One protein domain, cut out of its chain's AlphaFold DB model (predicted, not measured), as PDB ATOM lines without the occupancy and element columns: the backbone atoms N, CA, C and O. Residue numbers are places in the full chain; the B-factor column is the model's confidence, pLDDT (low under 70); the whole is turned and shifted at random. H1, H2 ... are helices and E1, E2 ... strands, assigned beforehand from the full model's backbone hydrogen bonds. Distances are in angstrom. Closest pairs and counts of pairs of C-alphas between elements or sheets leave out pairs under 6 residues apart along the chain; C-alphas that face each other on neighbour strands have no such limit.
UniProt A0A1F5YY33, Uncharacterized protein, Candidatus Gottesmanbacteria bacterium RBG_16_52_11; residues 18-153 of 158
ATOM      1  N   ASP A  18      51.296  28.963  13.734       81.69
ATOM      2  CA  ASP A  18      52.225  28.102  14.474       81.69
ATOM      3  C   ASP A  18      53.553  28.770  14.830       81.69
ATOM      4  O   ASP A  18      54.086  28.526  15.911       81.69
ATOM      5  N   THR A  19      54.089  29.627  13.959       83.12
ATOM      6  CA  THR A  19      55.348  30.339  14.227       83.12
ATOM      7  C   THR A  19      55.230  31.271  15.435       83.12
ATOM      8  O   THR A  19      56.202  31.498  16.153       83.12
ATOM      9  N   ILE A  20      54.027  31.774  15.694       85.81
ATOM     10  CA  ILE A  20      53.736  32.773  16.722       85.81
ATOM     11  C   ILE A  20      52.866  32.222  17.863       85.81
ATOM     12  O   ILE A  20      52.401  32.987  18.701       85.81
ATOM     13  N   ASP A  21      52.700  30.895  17.946       87.69
ATOM     14  CA  ASP A  21      51.916  30.216  18.991       87.69
ATOM     15  C   ASP A  21      52.354  30.647  20.400       87.69
ATOM     16  O   ASP A  21      53.514  30.473  20.786       87.69
ATOM     17  N   GLY A  22      51.423  31.210  21.170       86.06
ATOM     18  CA  GLY A  22      51.630  31.618  22.558       86.06
ATOM     19  C   GLY A  22      52.416  32.914  22.742       86.06
ATOM     20  O   GLY A  22      52.783  33.211  23.875       86.06
ATOM     21  N   ASP A  23      52.693  33.662  21.672       90.19
ATOM     22  CA  ASP A  23      53.255  35.012  21.780       90.19
ATOM     23  C   ASP A  23      52.139  36.066  21.877       90.19
ATOM     24  O   ASP A  23      51.011  35.850  21.421       90.19
ATOM     25  N   VAL A  24      52.462  37.215  22.471       92.25
ATOM     26  CA  VAL A  24      51.594  38.399  22.425       92.25
ATOM     27  C   VAL A  24      51.887  39.131  21.127       92.25
ATOM     28  O   VAL A  24      53.044  39.414  20.824       92.25
ATOM     29  N   LEU A  25      50.850  39.440  20.355       93.94
ATOM     30  CA  LEU A  25      50.990  40.123  19.074       93.94
ATOM     31  C   LEU A  25      50.408  41.528  19.185       93.94
ATOM     32  O   LEU A  25      49.272  41.698  19.628       93.94
ATOM     33  N   LEU A  26      51.150  42.529  18.730       96.00
ATOM     34  CA  LEU A  26      50.628  43.873  18.522       96.00
ATOM     35  C   LEU A  26      50.054  43.961  17.111       96.00
ATOM     36  O   LEU A  26      50.793  43.824  16.141       96.00
ATOM     37  N   ALA A  27      48.754  44.213  16.984       95.88
ATOM     38  CA  ALA A  27      48.147  44.498  15.693       95.88
ATOM     39  C   ALA A  27      48.425  45.951  15.288       95.88
ATOM     40  O   ALA A  27      48.012  46.892  15.962       95.88
ATOM     41  N   VAL A  28      49.127  46.108  14.170       94.94
ATOM     42  CA  VAL A  28      49.550  47.395  13.612       94.94
ATOM     43  C   VAL A  28      48.561  47.888  12.564       94.94
ATOM     44  O   VAL A  28      48.261  49.077  12.503       94.94
ATOM     45  N   GLU A  29      48.058  46.981  11.728       95.00
ATOM     46  CA  GLU A  29      47.183  47.336  10.615       95.00
ATOM     47  C   GLU A  29      46.134  46.253  10.378       95.00
ATOM     48  O   GLU A  29      46.447  45.062  10.347       95.00
ATOM     49  N   PHE A  30      44.881  46.670  10.186       96.19
ATOM     50  CA  PHE A  30      43.761  45.790   9.872       96.19
ATOM     51  C   PHE A  30      43.132  46.187   8.535       96.19
ATOM     52  O   PHE A  30      42.479  47.227   8.419       96.19
ATOM     53  N   ASN A  31      43.292  45.314   7.540       95.38
ATOM     54  CA  ASN A  31      42.807  45.513   6.179       95.38
ATOM     55  C   ASN A  31      41.694  44.514   5.868       95.38
ATOM     56  O   ASN A  31      41.930  43.312   5.769       95.38
ATOM     57  N   SER A  32      40.469  45.017   5.730       96.25
ATOM     58  CA  SER A  32      39.272  44.200   5.527       96.25
ATOM     59  C   SER A  32      38.983  43.962   4.047       96.25
ATOM     60  O   SER A  32      38.885  44.919   3.281       96.25
ATOM     61  N   TYR A  33      38.744  42.706   3.671       94.75
ATOM     62  CA  TYR A  33      38.240  42.305   2.346       94.75
ATOM     63  C   TYR A  33      36.760  41.910   2.373       94.75
ATOM     64  O   TYR A  33      36.112  41.812   1.333       94.75
ATOM     65  N   ALA A  34      36.216  41.689   3.569       94.62
ATOM     66  CA  ALA A  34      34.805  41.454   3.812       94.62
ATOM     67  C   ALA A  34      34.115  42.704   4.384       94.62
ATOM     68  O   ALA A  34      34.758  43.692   4.752       94.62
ATOM     69  N   LYS A  35      32.786  42.659   4.461       93.25
ATOM     70  CA  LYS A  35      31.953  43.679   5.112       93.25
ATOM     71  C   LYS A  35      31.013  43.031   6.118       93.25
ATOM     72  O   LYS A  35      30.576  41.898   5.913       93.25
ATOM     73  N   VAL A  36      30.697  43.767   7.180       94.12
ATOM     74  CA  VAL A  36      29.669  43.389   8.154       94.12
ATOM     75  C   VAL A  36      28.488  44.342   8.017       94.12
ATOM     76  O   VAL A  36      28.674  45.554   8.091       94.12
ATOM     77  N   ASP A  37      27.292  43.782   7.842       90.88
ATOM     78  CA  ASP A  37      26.018  44.499   7.897       90.88
ATOM     79  C   ASP A  37      25.102  43.812   8.917       90.88
ATOM     80  O   ASP A  37      24.674  42.664   8.740       90.88
ATOM     81  N   GLY A  38      24.891  44.469  10.059       86.12
ATOM     82  CA  GLY A  38      24.257  43.863  11.227       86.12
ATOM     83  C   GLY A  38      24.959  42.567  11.654       86.12
ATOM     84  O   GLY A  38      26.086  42.583  12.146       86.12
ATOM     85  N   LYS A  39      24.282  41.425  11.478       82.94
ATOM     86  CA  LYS A  39      24.814  40.083  11.800       82.94
ATOM     87  C   LYS A  39      25.400  39.348  10.588       82.94
ATOM     88  O   LYS A  39      25.971  38.263  10.739       82.94
ATOM     89  N   THR A  40      25.253  39.909   9.393       89.31
ATOM     90  CA  THR A  40      25.657  39.276   8.138       89.31
ATOM     91  C   THR A  40      27.084  39.675   7.794       89.31
ATOM     92  O   THR A  40      27.447  40.845   7.865       89.31
ATOM     93  N   VAL A  41      27.899  38.687   7.419       92.75
ATOM     94  CA  VAL A  41      29.247  38.913   6.888       92.75
ATOM     95  C   VAL A  41      29.231  38.556   5.411       92.75
ATOM     96  O   VAL A  41      28.926  37.413   5.069       92.75
ATOM     97  N   THR A  42      29.570  39.519   4.559       94.38
ATOM     98  CA  THR A  42      29.693  39.335   3.110       94.38
ATOM     99  C   THR A  42      31.170  39.315   2.741       94.38
ATOM    100  O   THR A  42      31.886  40.280   3.012       94.38
ATOM    101  N   SER A  43      31.630  38.226   2.129       92.44
ATOM    102  CA  SER A  43      33.028  38.014   1.746       92.44
ATOM    103  C   SER A  43      33.146  37.492   0.317       92.44
ATOM    104  O   SER A  43      32.190  36.966  -0.255       92.44
ATOM    105  N   ILE A  44      34.341  37.627  -0.255       90.62
ATOM    106  CA  ILE A  44      34.687  37.007  -1.534       90.62
ATOM    107  C   ILE A  44      34.912  35.504  -1.282       90.62
ATOM    108  O   ILE A  44      35.664  35.158  -0.365       90.62
ATOM    109  N   PRO A  45      34.276  34.595  -2.047       88.44
ATOM    110  CA  PRO A  45      34.495  33.159  -1.898       88.44
ATOM    111  C   PRO A  45      35.978  32.782  -2.017       88.44
ATOM    112  O   PRO A  45      36.678  33.296  -2.885       88.44
ATOM    113  N   ASN A  46      36.445  31.865  -1.162       85.62
ATOM    114  CA  ASN A  46      37.837  31.385  -1.107       85.62
ATOM    115  C   ASN A  46      38.902  32.469  -0.852       85.62
ATOM    116  O   ASN A  46      40.089  32.220  -1.056       85.62
ATOM    117  N   PHE A  47      38.499  33.650  -0.383       88.00
ATOM    118  CA  PHE A  47      39.404  34.721   0.012       88.00
ATOM    119  C   PHE A  47      39.355  34.914   1.536       88.00
ATOM    120  O   PHE A  47      38.291  34.724   2.136       88.00
ATOM    121  N   PRO A  48      40.469  35.280   2.198       91.19
ATOM    122  CA  PRO A  48      40.428  35.651   3.608       91.19
ATOM    123  C   PRO A  48      39.472  36.828   3.837       91.19
ATOM    124  O   PRO A  48      39.291  37.686   2.973       91.19
ATOM    125  N   TYR A  49      38.886  36.906   5.031       94.31
ATOM    126  CA  TYR A  49      38.023  38.028   5.400       94.31
ATOM    127  C   TYR A  49      38.817  39.328   5.562       94.31
ATOM    128  O   TYR A  49      38.296  40.412   5.299       94.31
ATOM    129  N   ALA A  50      40.069  39.220   6.008       94.81
ATOM    130  CA  ALA A  50      40.972  40.343   6.215       94.81
ATOM    131  C   ALA A  50      42.439  39.888   6.240       94.81
ATOM    132  O   ALA A  50      42.741  38.700   6.381       94.81
ATOM    133  N   THR A  51      43.346  40.856   6.172       93.69
ATOM    134  CA  THR A  51      44.742  40.719   6.604       93.69
ATOM    135  C   THR A  51      44.996  41.553   7.849       93.69
ATOM    136  O   THR A  51      44.453  42.651   7.993       93.69
ATOM    137  N   LEU A  52      45.848  41.034   8.725       93.44
ATOM    138  CA  LEU A  52      46.291  41.687   9.946       93.44
ATOM    139  C   LEU A  52      47.816  41.782   9.936       93.44
ATOM    140  O   LEU A  52      48.496  40.758   9.949       93.44
ATOM    141  N   THR A  53      48.353  42.996   9.916       93.75
ATOM    142  CA  THR A  53      49.789  43.220  10.090       93.75
ATOM    143  C   THR A  53      50.098  43.290  11.575       93.75
ATOM    144  O   THR A  53      49.460  44.050  12.305       93.75
ATOM    145  N   ILE A  54      51.066  42.493  12.020       93.38
ATOM    146  CA  ILE A  54      51.428  42.343  13.428       93.38
ATOM    147  C   ILE A  54      52.916  42.566  13.678       93.38
ATOM    148  O   ILE A  54      53.750  42.367  12.792       93.38
ATOM    149  N   GLU A  55      53.230  42.925  14.917       93.44
ATOM    150  CA  GLU A  55      54.557  42.846  15.527       93.44
ATOM    151  C   GLU A  55      54.526  41.813  16.662       93.44
ATOM    152  O   GLU A  55      53.524  41.693  17.370       93.44
ATOM    153  N   CYS A  56      55.607  41.053  16.830       90.62
ATOM    154  CA  CYS A  56      55.770  40.111  17.936       90.62
ATOM    155  C   CYS A  56      57.253  39.956  18.300       90.62
ATOM    156  O   CYS A  56      58.129  40.439  17.583       90.62
ATOM    157  N   THR A  57      57.553  39.282  19.409       90.06
ATOM    158  CA  THR A  57      58.945  39.122  19.871       90.06
ATOM    159  C   THR A  57      59.693  38.025  19.122       90.06
ATOM    160  O   THR A  57      60.920  38.059  19.016       90.06
ATOM    161  N   LYS A  58      58.961  37.049  18.577       88.75
ATOM    162  CA  LYS A  58      59.535  35.904  17.856       88.75
ATOM    163  C   LYS A  58      60.018  36.228  16.447       88.75
ATOM    164  O   LYS A  58      60.795  35.456  15.890       88.75
ATOM    165  N   ILE A  59      59.543  37.322  15.853       86.00
ATOM    166  CA  ILE A  59      59.858  37.701  14.475       86.00
ATOM    167  C   ILE A  59      60.400  39.132  14.504       86.00
ATOM    168  O   ILE A  59      59.689  40.031  14.941       86.00
ATOM    169  N   PRO A  60      61.628  39.382  14.016       81.62
ATOM    170  CA  PRO A  60      62.287  40.687  14.154       81.62
ATOM    171  C   PRO A  60      61.653  41.803  13.310       81.62
ATOM    172  O   PRO A  60      62.122  42.936  13.327       81.62
ATOM    173  N   GLN A  61      60.611  41.491  12.544       85.94
ATOM    174  CA  GLN A  61      59.970  42.398  11.609       85.94
ATOM    175  C   GLN A  61      58.465  42.164  11.556       85.94
ATOM    176  O   GLN A  61      57.972  41.103  11.938       85.94
ATOM    177  N   ARG A  62      57.739  43.144  11.009       89.88
ATOM    178  CA  ARG A  62      56.296  43.027  10.798       89.88
ATOM    179  C   ARG A  62      55.961  41.836   9.908       89.88
ATOM    180  O   ARG A  62      56.591  41.631   8.865       89.88
ATOM    181  N   ALA A  63      54.931  41.106  10.315       89.00
ATOM    182  CA  ALA A  63      54.364  39.988   9.579       89.00
ATOM    183  C   ALA A  63      52.910  40.288   9.218       89.00
ATOM    184  O   ALA A  63      52.216  40.979   9.956       89.00
ATOM    185  N   THR A  64      52.438  39.761   8.090       90.44
ATOM    186  CA  THR A  64      51.026  39.852   7.705       90.44
ATOM    187  C   THR A  64      50.386  38.481   7.830       90.44
ATOM    188  O   THR A  64      50.883  37.512   7.263       90.44
ATOM    189  N   LEU A  65      49.285  38.411   8.574       88.69
ATOM    190  CA  LEU A  65      48.521  37.196   8.824       88.69
ATOM    191  C   LEU A  65      47.164  37.273   8.133       88.69
ATOM    192  O   LEU A  65      46.526  38.328   8.098       88.69
ATOM    193  N   TYR A  66      46.696  36.137   7.627       89.88
ATOM    194  CA  TYR A  66      45.366  36.027   7.042       89.88
ATOM    195  C   TYR A  66      44.323  35.688   8.104       89.88
ATOM    196  O   TYR A  66      44.472  34.737   8.873       89.88
ATOM    197  N   VAL A  67      43.227  36.447   8.100       91.19
ATOM    198  CA  VAL A  67      42.059  36.211   8.948       91.19
ATOM    199  C   VAL A  67      41.035  35.427   8.137       91.19
ATOM    200  O   VAL A  67      40.272  35.981   7.345       91.19
ATOM    201  N   THR A  68      41.042  34.111   8.311       88.88
ATOM    202  CA  THR A  68      40.187  33.165   7.574       88.88
ATOM    203  C   THR A  68      38.947  32.747   8.361       88.88
ATOM    204  O   THR A  68      37.996  32.232   7.779       88.88
ATOM    205  N   HIS A  69      38.918  32.982   9.675       89.06
ATOM    206  CA  HIS A  69      37.812  32.588  10.538       89.06
ATOM    207  C   HIS A  69      36.823  33.747  10.757       89.06
ATOM    208  O   HIS A  69      37.206  34.872  11.085       89.06
ATOM    209  N   LYS A  70      35.521  33.462  10.606       90.56
ATOM    210  CA  LYS A  70      34.454  34.478  10.661       90.56
ATOM    211  C   LYS A  70      34.375  35.184  12.019       90.56
ATOM    212  O   LYS A  70      34.194  36.396  12.048       90.56
ATOM    213  N   LEU A  71      34.519  34.449  13.126       91.06
ATOM    214  CA  LEU A  71      34.453  35.036  14.472       91.06
ATOM    215  C   LEU A  71      35.593  36.034  14.703       91.06
ATOM    216  O   LEU A  71      35.360  37.121  15.219       91.06
ATOM    217  N   ASP A  72      36.806  35.684  14.278       92.50
ATOM    218  CA  ASP A  72      37.984  36.535  14.460       92.50
ATOM    219  C   ASP A  72      37.846  37.810  13.647       92.50
ATOM    220  O   ASP A  72      38.095  38.906  14.145       92.50
ATOM    221  N   PHE A  73      37.365  37.666  12.410       95.25
ATOM    222  CA  PHE A  73      37.027  38.799  11.572       95.25
ATOM    223  C   PHE A  73      35.985  39.706  12.230       95.25
ATOM    224  O   PHE A  73      36.181  40.915  12.269       95.25
ATOM    225  N   GLN A  74      34.900  39.146  12.769       94.69
ATOM    226  CA  GLN A  74      33.861  39.933  13.437       94.69
ATOM    227  C   GLN A  74      34.400  40.655  14.676       94.69
ATOM    228  O   GLN A  74      34.081  41.823  14.881       94.69
ATOM    229  N   ASN A  75      35.251  40.007  15.468       94.94
ATOM    230  CA  ASN A  75      35.868  40.627  16.637       94.94
ATOM    231  C   ASN A  75      36.827  41.761  16.238       94.94
ATOM    232  O   ASN A  75      36.755  42.849  16.807       94.94
ATOM    233  N   LEU A  76      37.667  41.558  15.215       96.25
ATOM    234  CA  LEU A  76      38.531  42.614  14.669       96.25
ATOM    235  C   LEU A  76      37.708  43.756  14.063       96.25
ATOM    236  O   LEU A  76      38.008  44.924  14.291       96.25
ATOM    237  N   TRP A  77      36.632  43.446  13.341       96.44
ATOM    238  CA  TRP A  77      35.712  44.446  12.809       96.44
ATOM    239  C   TRP A  77      35.062  45.262  13.929       96.44
ATOM    240  O   TRP A  77      34.997  46.488  13.847       96.44
ATOM    241  N   ASN A  78      34.629  44.608  15.007       95.00
ATOM    242  CA  ASN A  78      34.073  45.291  16.168       95.00
ATOM    243  C   ASN A  78      35.100  46.225  16.817       95.00
ATOM    244  O   ASN A  78      34.761  47.362  17.137       95.00
ATOM    245  N   ALA A  79      36.355  45.787  16.937       95.81
ATOM    246  CA  ALA A  79      37.446  46.603  17.463       95.81
ATOM    247  C   ALA A  79      37.737  47.830  16.576       95.81
ATOM    248  O   ALA A  79      37.696  48.966  17.046       95.81
ATOM    249  N   TYR A  80      37.984  47.612  15.283       96.44
ATOM    250  CA  TYR A  80      38.497  48.642  14.375       96.44
ATOM    251  C   TYR A  80      37.426  49.499  13.697       96.44
ATOM    252  O   TYR A  80      37.703  50.651  13.370       96.44
ATOM    253  N   LYS A  81      36.236  48.956  13.422       95.44
ATOM    254  CA  LYS A  81      35.203  49.625  12.607       95.44
ATOM    255  C   LYS A  81      33.964  50.029  13.398       95.44
ATOM    256  O   LYS A  81      33.428  51.094  13.127       95.44
ATOM    257  N   VAL A  82      33.507  49.205  14.346       94.50
ATOM    258  CA  VAL A  82      32.316  49.532  15.157       94.50
ATOM    259  C   VAL A  82      32.688  50.441  16.318       94.50
ATOM    260  O   VAL A  82      32.130  51.523  16.457       94.50
ATOM    261  N   ARG A  83      33.639  50.009  17.149       94.56
ATOM    262  CA  ARG A  83      34.126  50.801  18.278       94.56
ATOM    263  C   ARG A  83      35.028  51.937  17.800       94.56
ATOM    264  O   ARG A  83      34.896  53.057  18.280       94.56
ATOM    265  N   GLY A  84      35.932  51.624  16.871       94.69
ATOM    266  CA  GLY A  84      37.022  52.510  16.481       94.69
ATOM    267  C   GLY A  84      38.108  52.525  17.556       94.69
ATOM    268  O   GLY A  84      37.841  52.774  18.731       94.69
ATOM    269  N   ILE A  85      39.343  52.214  17.171       94.06
ATOM    270  CA  ILE A  85      40.494  52.297  18.076       94.06
ATOM    271  C   ILE A  85      40.920  53.760  18.181       94.06
ATOM    272  O   ILE A  85      41.026  54.440  17.163       94.06
ATOM    273  N   GLN A  86      41.130  54.243  19.405       94.88
ATOM    274  CA  GLN A  86      41.597  55.606  19.652       94.88
ATOM    275  C   GLN A  86      43.127  55.685  19.557       94.88
ATOM    276  O   GLN A  86      43.820  54.696  19.774       94.88
ATOM    277  N   ASP A  87      43.680  56.877  19.323       93.12
ATOM    278  CA  ASP A  87      45.137  57.081  19.184       93.12
ATOM    279  C   ASP A  87      45.952  56.683  20.433       93.12
ATOM    280  O   ASP A  87      47.153  56.385  20.348       93.12
ATOM    281  N   SER A  88      45.294  56.692  21.598       94.25
ATOM    282  CA  SER A  88      45.823  56.284  22.904       94.25
ATOM    283  C   SER A  88      45.669  54.790  23.197       94.25
ATOM    284  O   SER A  88      45.955  54.353  24.314       94.25
ATOM    285  N   GLU A  89      45.199  54.008  22.232       95.56
ATOM    286  CA  GLU A  89      44.911  52.588  22.379       95.56
ATOM    287  C   GLU A  89      45.697  51.754  21.373       95.56
ATOM    288  O   GLU A  89      46.200  52.242  20.360       95.56
ATOM    289  N   GLU A  90      45.803  50.469  21.670       96.50
ATOM    290  CA  GLU A  90      46.403  49.479  20.793       96.50
ATOM    291  C   GLU A  90      45.643  48.160  20.889       96.50
ATOM    292  O   GLU A  90      44.995  47.861  21.897       96.50
ATOM    293  N   VAL A  91      45.700  47.374  19.818       97.19
ATOM    294  CA  VAL A  91      45.034  46.074  19.759       97.19
ATOM    295  C   VAL A  91      46.070  44.985  19.966       97.19
ATOM    296  O   VAL A  91      46.989  44.827  19.163       97.19
ATOM    297  N   LEU A  92      45.897  44.220  21.036       96.31
ATOM    298  CA  LEU A  92      46.689  43.037  21.322       96.31
ATOM    299  C   LEU A  92      45.925  41.798  20.870       96.31
ATOM    300  O   LEU A  92      44.725  41.653  21.123       96.31
ATOM    301  N   VAL A  93      46.630  40.898  20.203       94.31
ATOM    302  CA  VAL A  93      46.097  39.628  19.728       94.31
ATOM    303  C   VAL A  93      46.871  38.505  20.390       94.31
ATOM    304  O   VAL A  93      48.098  38.466  20.350       94.31
ATOM    305  N   PHE A  94      46.133  37.582  20.990       90.25
ATOM    306  CA  PHE A  94      46.674  36.391  21.618       90.25
ATOM    307  C   PHE A  94      46.116  35.178  20.893       90.25
ATOM    308  O   PHE A  94      44.912  35.073  20.628       90.25
ATOM    309  N   TRP A  95      46.996  34.234  20.594       86.69
ATOM    310  CA  TRP A  95      46.591  32.953  20.055       86.69
ATOM    311  C   TRP A  95      47.525  31.856  20.524       86.69
ATOM    312  O   TRP A  95      48.746  32.001  20.500       86.69
ATOM    313  N   THR A  96      46.940  30.733  20.930       80.50
ATOM    314  CA  THR A  96      47.708  29.530  21.210       80.50
ATOM    315  C   THR A  96      46.893  28.265  21.027       80.50
ATOM    316  O   THR A  96      45.723  28.193  21.407       80.50
ATOM    317  N   LYS A  97      47.533  27.220  20.493       76.19
ATOM    318  CA  LYS A  97      46.918  25.892  20.361       76.19
ATOM    319  C   LYS A  97      46.683  25.213  21.707       76.19
ATOM    320  O   LYS A  97      45.815  24.344  21.817       76.19
ATOM    321  N   LYS A  98      47.467  25.568  22.732       70.06
ATOM    322  CA  LYS A  98      47.482  24.864  24.024       70.06
ATOM    323  C   LYS A  98      46.142  24.950  24.755       70.06
ATOM    324  O   LYS A  98      45.749  23.971  25.382       70.06
ATOM    325  N   HIS A  99      45.431  26.064  24.594       68.38
ATOM    326  CA  HIS A  99      44.205  26.379  25.332       68.38
ATOM    327  C   HIS A  99      42.918  25.871  24.669       68.38
ATOM    328  O   HIS A  99      41.827  26.148  25.155       68.38
ATOM    329  N   TYR A 100      43.012  25.120  23.566       68.00
ATOM    330  CA  TYR A 100      41.835  24.520  22.942       68.00
ATOM    331  C   TYR A 100      41.361  23.298  23.737       68.00
ATOM    332  O   TYR A 100      42.094  22.318  23.882       68.00
ATOM    333  N   LYS A 101      40.097  23.322  24.172       67.25
ATOM    334  CA  LYS A 101      39.460  22.293  25.022       67.25
ATOM    335  C   LYS A 101      39.427  20.867  24.444       67.25
ATOM    336  O   LYS A 101      39.297  19.910  25.195       67.25
ATOM    337  N   SER A 102      39.531  20.687  23.122       67.94
ATOM    338  CA  SER A 102      39.385  19.376  22.460       67.94
ATOM    339  C   SER A 102      40.549  19.045  21.523       67.94
ATOM    340  O   SER A 102      40.970  19.878  20.718       67.94
ATOM    341  N   GLY A 103      41.038  17.799  21.590       65.19
ATOM    342  CA  GLY A 103      42.160  17.294  20.788       65.19
ATOM    343  C   GLY A 103      41.929  17.325  19.273       65.19
ATOM    344  O   GLY A 103      42.862  17.607  18.527       65.19
ATOM    345  N   LEU A 104      40.690  17.130  18.808       67.19
ATOM    346  CA  LEU A 104      40.358  17.227  17.378       67.19
ATOM    347  C   LEU A 104      40.398  18.675  16.873       67.19
ATOM    348  O   LEU A 104      40.810  18.928  15.744       67.19
ATOM    349  N   ILE A 105      40.031  19.642  17.719       66.12
ATOM    350  CA  ILE A 105      40.081  21.067  17.361       66.12
ATOM    351  C   ILE A 105      41.540  21.549  17.298       66.12
ATOM    352  O   ILE A 105      41.877  22.365  16.443       66.12
ATOM    353  N   LYS A 106      42.433  20.981  18.125       65.75
ATOM    354  CA  LYS A 106      43.879  21.267  18.080       65.75
ATOM    355  C   LYS A 106      44.512  20.940  16.723       65.75
ATOM    356  O   LYS A 106      45.426  21.650  16.314       65.75
ATOM    357  N   LEU A 107      44.017  19.916  16.017       67.31
ATOM    358  CA  LEU A 107      44.567  19.484  14.726       67.31
ATOM    359  C   LEU A 107      44.318  20.502  13.596       67.31
ATOM    360  O   LEU A 107      45.137  20.621  12.692       67.31
ATOM    361  N   PHE A 108      43.229  21.274  13.673       66.94
ATOM    362  CA  PHE A 108      42.864  22.286  12.667       66.94
ATOM    363  C   PHE A 108      43.075  23.735  13.134       66.94
ATOM    364  O   PHE A 108      42.875  24.670  12.357       66.94
ATOM    365  N   ALA A 109      43.503  23.937  14.385       66.75
ATOM    366  CA  ALA A 109      43.640  25.256  15.003       66.75
ATOM    367  C   ALA A 109      44.569  26.207  14.228       66.75
ATOM    368  O   ALA A 109      44.343  27.412  14.239       66.75
ATOM    369  N   SER A 110      45.580  25.687  13.528       59.75
ATOM    370  CA  SER A 110      46.510  26.482  12.708       59.75
ATOM    371  C   SER A 110      45.874  27.138  11.487       59.75
ATOM    372  O   SER A 110      46.356  28.163  11.021       59.75
ATOM    373  N   ILE A 111      44.833  26.514  10.934       66.19
ATOM    374  CA  ILE A 111      44.152  26.961   9.709       66.19
ATOM    375  C   ILE A 111      42.935  27.820  10.079       66.19
ATOM    376  O   ILE A 111      42.529  28.709   9.329       66.19
ATOM    377  N   MET A 112      42.366  27.557  11.256       66.12
ATOM    378  CA  MET A 112      41.245  28.284  11.833       66.12
ATOM    379  C   MET A 112      41.593  28.685  13.266       66.12
ATOM    380  O   MET A 112      41.118  28.051  14.222       66.12
ATOM    381  N   PRO A 113      42.436  29.719  13.436       75.56
ATOM    382  CA  PRO A 113      42.645  30.279  14.753       75.56
ATOM    383  C   PRO A 113      41.307  30.784  15.303       75.56
ATOM    384  O   PRO A 113      40.328  30.987  14.586       75.56
ATOM    385  N   LYS A 114      41.248  30.900  16.622       84.62
ATOM    386  CA  LYS A 114      40.220  31.653  17.322       84.62
ATOM    387  C   LYS A 114      40.987  32.647  18.162       84.62
ATOM    388  O   LYS A 114      41.631  32.252  19.125       84.62
ATOM    389  N   LEU A 115      41.029  33.890  17.717       90.38
ATOM    390  CA  LEU A 115      41.897  34.917  18.277       90.38
ATOM    391  C   LEU A 115      41.253  35.527  19.516       90.38
ATOM    392  O   LEU A 115      40.087  35.924  19.487       90.38
ATOM    393  N   TRP A 116      42.031  35.655  20.588       92.81
ATOM    394  CA  TRP A 116      41.660  36.517  21.699       92.81
ATOM    395  C   TRP A 116      42.154  37.923  21.399       92.81
ATOM    396  O   TRP A 116      43.353  38.172  21.297       92.81
ATOM    397  N   ILE A 117      41.205  38.832  21.217       95.19
ATOM    398  CA  ILE A 117      41.475  40.217  20.846       95.19
ATOM    399  C   ILE A 117      41.215  41.093  22.060       95.19
ATOM    400  O   ILE A 117      40.147  41.022  22.669       95.19
ATOM    401  N   ARG A 118      42.188  41.931  22.402       96.06
ATOM    402  CA  ARG A 118      42.107  42.907  23.486       96.06
ATOM    403  C   ARG A 118      42.406  44.291  22.943       96.06
ATOM    404  O   ARG A 118      43.354  44.460  22.185       96.06
ATOM    405  N   VAL A 119      41.624  45.279  23.354       96.56
ATOM    406  CA  VAL A 119      41.993  46.689  23.196       96.56
ATOM    407  C   VAL A 119      42.578  47.138  24.517       96.56
ATOM    408  O   VAL A 119      41.903  47.080  25.544       96.56
ATOM    409  N   CYS A 120      43.825  47.574  24.492       94.56
ATOM    410  CA  CYS A 120      44.553  48.032  25.662       94.56
ATOM    411  C   CYS A 120      44.960  49.494  25.487       94.56
ATOM    412  O   CYS A 120      44.909  50.052  24.389       94.56
ATOM    413  N   LYS A 121      45.389  50.121  26.583       93.75
ATOM    414  CA  LYS A 121      46.065  51.419  26.509       93.75
ATOM    415  C   LYS A 121      47.410  51.251  25.807       93.75
ATOM    416  O   LYS A 121      48.075  50.229  25.963       93.75
ATOM    417  N   LYS A 122      47.819  52.275  25.063       92.50
ATOM    418  CA  LYS A 122      49.097  52.294  24.349       92.50
ATOM    419  C   LYS A 122      50.268  52.007  25.292       92.50
ATOM    420  O   LYS A 122      50.367  52.616  26.357       92.50
ATOM    421  N   GLY A 123      51.162  51.111  24.882       90.38
ATOM    422  CA  GLY A 123      52.310  50.668  25.678       90.38
ATOM    423  C   GLY A 123      52.093  49.372  26.467       90.38
ATOM    424  O   GLY A 123      53.073  48.829  26.979       90.38
ATOM    425  N   ALA A 124      50.872  48.831  26.516       91.44
ATOM    426  CA  ALA A 124      50.586  47.523  27.107       91.44
ATOM    427  C   ALA A 124      51.396  46.391  26.447       91.44
ATOM    428  O   ALA A 124      51.935  45.536  27.141       91.44
ATOM    429  N   TYR A 125      51.575  46.419  25.127       92.62
ATOM    430  CA  TYR A 125      52.404  45.474  24.386       92.62
ATOM    431  C   TYR A 125      53.840  45.461  24.906       92.62
ATOM    432  O   TYR A 125      54.379  44.401  25.222       92.62
ATOM    433  N   LYS A 126      54.453  46.644  25.042       89.75
ATOM    434  CA  LYS A 126      55.820  46.770  25.562       89.75
ATOM    435  C   LYS A 126      55.902  46.283  27.004       89.75
ATOM    436  O   LYS A 126      56.836  45.570  27.334       89.75
ATOM    437  N   LEU A 127      54.912  46.602  27.834       88.00
ATOM    438  CA  LEU A 127      54.840  46.116  29.215       88.00
ATOM    439  C   LEU A 127      54.752  44.584  29.305       88.00
ATOM    440  O   LEU A 127      55.385  43.985  30.175       88.00
ATOM    441  N   MET A 128      54.001  43.946  28.407       86.31
ATOM    442  CA  MET A 128      53.823  42.490  28.391       86.31
ATOM    443  C   MET A 128      55.023  41.735  27.811       86.31
ATOM    444  O   MET A 128      55.260  40.585  28.176       86.31
ATOM    445  N   THR A 129      55.770  42.358  26.898       87.00
ATOM    446  CA  THR A 129      56.839  41.687  26.140       87.00
ATOM    447  C   THR A 129      58.248  42.038  26.612       87.00
ATOM    448  O   THR A 129      59.148  41.203  26.509       87.00
ATOM    449  N   ASP A 130      58.456  43.230  27.177       82.38
ATOM    450  CA  ASP A 130      59.754  43.675  27.674       82.38
ATOM    451  C   ASP A 130      59.913  43.364  29.169       82.38
ATOM    452  O   ASP A 130      59.329  44.003  30.049       82.38
ATOM    453  N   LYS A 131      60.770  42.384  29.472       70.38
ATOM    454  CA  LYS A 131      61.131  42.025  30.853       70.38
ATOM    455  C   LYS A 131      61.906  43.130  31.579       70.38
ATOM    456  O   LYS A 131      61.970  43.099  32.803       70.38
ATOM    457  N   ASN A 132      62.478  44.082  30.844       71.06
ATOM    458  CA  ASN A 132      63.300  45.175  31.355       71.06
ATOM    459  C   ASN A 132      62.599  46.541  31.255       71.06
ATOM    460  O   ASN A 132      63.276  47.572  31.333       71.06
ATOM    461  N   TYR A 133      61.274  46.567  31.071       64.75
ATOM    462  CA  TYR A 133      60.520  47.808  30.906       64.75
ATOM    463  C   TYR A 133      60.767  48.782  32.072       64.75
ATOM    464  O   TYR A 133      60.628  48.420  33.242       64.75
ATOM    465  N   LYS A 134      61.120  50.033  31.745       62.56
ATOM    466  CA  LYS A 134      61.315  51.129  32.706       62.56
ATOM    467  C   LYS A 134      60.320  52.269  32.435       62.56
ATOM    468  O   LYS A 134      60.125  52.614  31.269       62.56
ATOM    469  N   PRO A 135      59.759  52.920  33.472       63.56
ATOM    470  CA  PRO A 135      59.996  52.679  34.898       63.56
ATOM    471  C   PRO A 135      59.419  51.335  35.361       63.56
ATOM    472  O   PRO A 135      58.494  50.817  34.744       63.56
ATOM    473  N   GLU A 136      59.984  50.770  36.431       63.97
ATOM    474  CA  GLU A 136      59.423  49.586  37.083       63.97
ATOM    475  C   GLU A 136      58.056  49.970  37.654       63.97
ATOM    476  O   GLU A 136      57.944  50.644  38.678       63.97
ATOM    477  N   ILE A 137      57.001  49.627  36.920       64.31
ATOM    478  CA  ILE A 137      55.636  49.868  37.360       64.31
ATOM    479  C   ILE A 137      55.307  48.760  38.367       64.31
ATOM    480  O   ILE A 137      55.328  47.577  38.025       64.31
ATOM    481  N   THR A 138      55.060  49.132  39.623       71.31
ATOM    482  CA  THR A 138      54.723  48.187  40.696       71.31
ATOM    483  C   THR A 138      53.381  47.488  40.422       71.31
ATOM    484  O   THR A 138      52.582  47.945  39.601       71.31
ATOM    485  N   GLY A 139      53.143  46.350  41.089       69.69
ATOM    486  CA  GLY A 139      52.137  45.339  40.717       69.69
ATOM    487  C   GLY A 139      50.762  45.856  40.276       69.69
ATOM    488  O   GLY A 139      50.294  45.476  39.207       69.69
ATOM    489  N   GLU A 140      50.126  46.745  41.042       71.88
ATOM    490  CA  GLU A 140      48.790  47.266  40.711       71.88
ATOM    491  C   GLU A 140      48.798  48.178  39.478       71.88
ATOM    492  O   GLU A 140      47.978  48.022  38.576       71.88
ATOM    493  N   ALA A 141      49.753  49.102  39.390       70.19
ATOM    494  CA  ALA A 141      49.840  50.018  38.260       70.19
ATOM    495  C   ALA A 141      50.222  49.281  36.962       70.19
ATOM    496  O   ALA A 141      49.740  49.648  35.889       70.19
ATOM    497  N   ARG A 142      51.011  48.199  37.054       74.50
ATOM    498  CA  ARG A 142      51.279  47.305  35.919       74.50
ATOM    499  C   ARG A 142      50.021  46.551  35.510       74.50
ATOM    500  O   ARG A 142      49.663  46.570  34.338       74.50
ATOM    501  N   PHE A 143      49.310  45.965  36.472       75.56
ATOM    502  CA  PHE A 143      48.052  45.262  36.225       75.56
ATOM    503  C   PHE A 143      47.005  46.166  35.558       75.56
ATOM    504  O   PHE A 143      46.381  45.772  34.576       75.56
ATOM    505  N   LEU A 144      46.847  47.404  36.030       75.31
ATOM    506  CA  LEU A 144      45.917  48.381  35.455       75.31
ATOM    507  C   LEU A 144      46.335  48.860  34.057       75.31
ATOM    508  O   LEU A 144      45.472  49.199  33.247       75.31
ATOM    509  N   ALA A 145      47.636  48.904  33.768       74.06
ATOM    510  CA  ALA A 145      48.149  49.251  32.445       74.06
ATOM    511  C   ALA A 145      47.999  48.097  31.437       74.06
ATOM    512  O   ALA A 145      47.736  48.340  30.262       74.06
ATOM    513  N   GLU A 146      48.125  46.851  31.899       80.38
ATOM    514  CA  GLU A 146      47.934  45.632  31.103       80.38
ATOM    515  C   GLU A 146      46.452  45.249  30.933       80.38
ATOM    516  O   GLU A 146      46.102  44.502  30.015       80.38
ATOM    517  N   SER A 147      45.574  45.767  31.800       86.69
ATOM    518  CA  SER A 147      44.140  45.480  31.778       86.69
ATOM    519  C   SER A 147      43.486  45.977  30.483       86.69
ATOM    520  O   SER A 147      43.644  47.149  30.119       86.69
ATOM    521  N   PRO A 148      42.721  45.121  29.779       92.19
ATOM    522  CA  PRO A 148      42.031  45.533  28.570       92.19
ATOM    523  C   PRO A 148      40.914  46.528  28.893       92.19
ATOM    524  O   PRO A 148      40.179  46.376  29.865       92.19
ATOM    525  N   VAL A 149      40.750  47.521  28.023       93.44
ATOM    526  CA  VAL A 149      39.569  48.393  27.985       93.44
ATOM    527  C   VAL A 149      38.348  47.587  27.538       93.44
ATOM    528  O   VAL A 149      37.249  47.759  28.059       93.44
ATOM    529  N   ILE A 150      38.546  46.697  26.565       95.19
ATOM    530  CA  ILE A 150      37.554  45.727  26.105       95.19
ATOM    531  C   ILE A 150      38.266  44.485  25.576       95.19
ATOM    532  O   ILE A 150      39.370  44.573  25.028       95.19
ATOM    533  N   GLU A 151      37.633  43.325  25.722       95.00
ATOM    534  CA  GLU A 151      38.152  42.074  25.190       95.00
ATOM    535  C   GLU A 151      37.077  41.213  24.528       95.00
ATOM    536  O   GLU A 151      35.924  41.174  24.950       95.00
ATOM    537  N   TRP A 152      37.497  40.486  23.495       94.94
ATOM    538  CA  TRP A 152      36.738  39.427  22.846       94.94
ATOM    539  C   TRP A 152      37.528  38.128  22.975       94.94
ATOM    540  O   TRP A 152      38.431  37.850  22.179       94.94
ATOM    541  N   LYS A 153      37.208  37.347  24.011       90.44
ATOM    542  CA  LYS A 153      37.787  36.022  24.250       90.44
ATOM    543  C   LYS A 153      36.904  34.944  23.602       90.44
ATOM    544  O   LYS A 153      35.710  34.903  23.888       90.44
TER     545      LYS A 153
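AT A GLANCE: This is residues 18 to 153 of the 158 residues of an uncharacterized protein of Candidatus Gottesmanbacteria bacterium RBG_16_52_11 (UniProt A0A1F5YY33). A strongly twisted sheet of six strands curls round one helix, H1, which packs in its hollow; the small hairpin of E2 and E3 lies by H1 towards one end of the longest axis, and two short helices, H3 and H4, make the other end. A short helix, H2, lies off to one side, between E6 and E7 along the chain and away from the other helices. The printed part has 136 residues, with named elements in the order E1 E2 E3 E4 E5 H1 E6 H2 E7 H3 H4 E8. The large sheet has the order E5 E4 E1 E6 E7 E8, all antiparallel, and the class is mixed, helices and strands. The whole is compact, with a radius of gyration of the C-alphas of 15.5 A and spans of 49 by 34 by 29 A.

IN THESE COORDINATES: In the large sheet, E5 is residues 63 to 67, E4 residues 50 to 55 (16.7 A), E1 residues 24 to 32 (21.7 A), E6 residues 89 to 94 (16.3 A), E7 residues 116 to 121 (16.3 A) and E8 residues 150 to 152. E1 begins with C-alpha 24 at (51.594, 38.399, 22.425); E8 ends with C-alpha 152 at (36.738, 39.427, 22.846). H1, residues 70 to 83, is 18.0 A long and begins at C-alpha 70 (34.454, 34.478, 10.661). E2 is residues 35 to 37, E3 40 to 42, H2 103 to 108, H3 124 to 129 and H4 139 to 146.

HOW THE PARTS SIT: E5 and E8 are the edge strands. N 65 and O 52 are 2.8 A apart across E5 and E4, a hairpin; N 53 and O 29 are 2.8 A apart across E4 and E1; N 25 and O 93, 2.9 A across E1 and E6; N 92 and O 118, 2.8 A across E6 and E7; N 152 and O 117, 2.8 A across E7 and E8. These pairs are within hydrogen-bond range. E1 bends by 66 degrees at residue 28 and runs on into E2 at 79 degrees. E2 and E3 form a hairpin, with N 37 and O 40 2.9 A apart. H1 is on one face of the large sheet, two layers, a helix layer on a strand layer; its closest C-alphas to E7 are those of Asn 75 and Ile 117, 7.0 A. H3 is on the sheet at a height of 9.1 A, only just over E1 and E6, with 3 C-alphas falling on each. H4 only grazes the sheet with residues 144 to 146. H3 and H4 touch, closest at the C-alphas of Ala 124 and Glu 146, 5.2 A, at a steep tilt of 69.9 degrees, only just short of about perpendicular, opposite ways. H2 is not on the sheet. Each O i to N i+4 pair is within hydrogen-bond range in H3 and H4, 8 of 10 in H1 and 0 of 2 in H2, where 3 of 3 O i to N i+3 pairs are.

THE WHOLE: The C-alphas farthest apart, those of Pro 45 and Thr 138, are 49.5 A apart. The printed part has no cut and no long link. Its mean pLDDT is 86.1; residues 99 to 112, 133 to 137 and 139 are under 70.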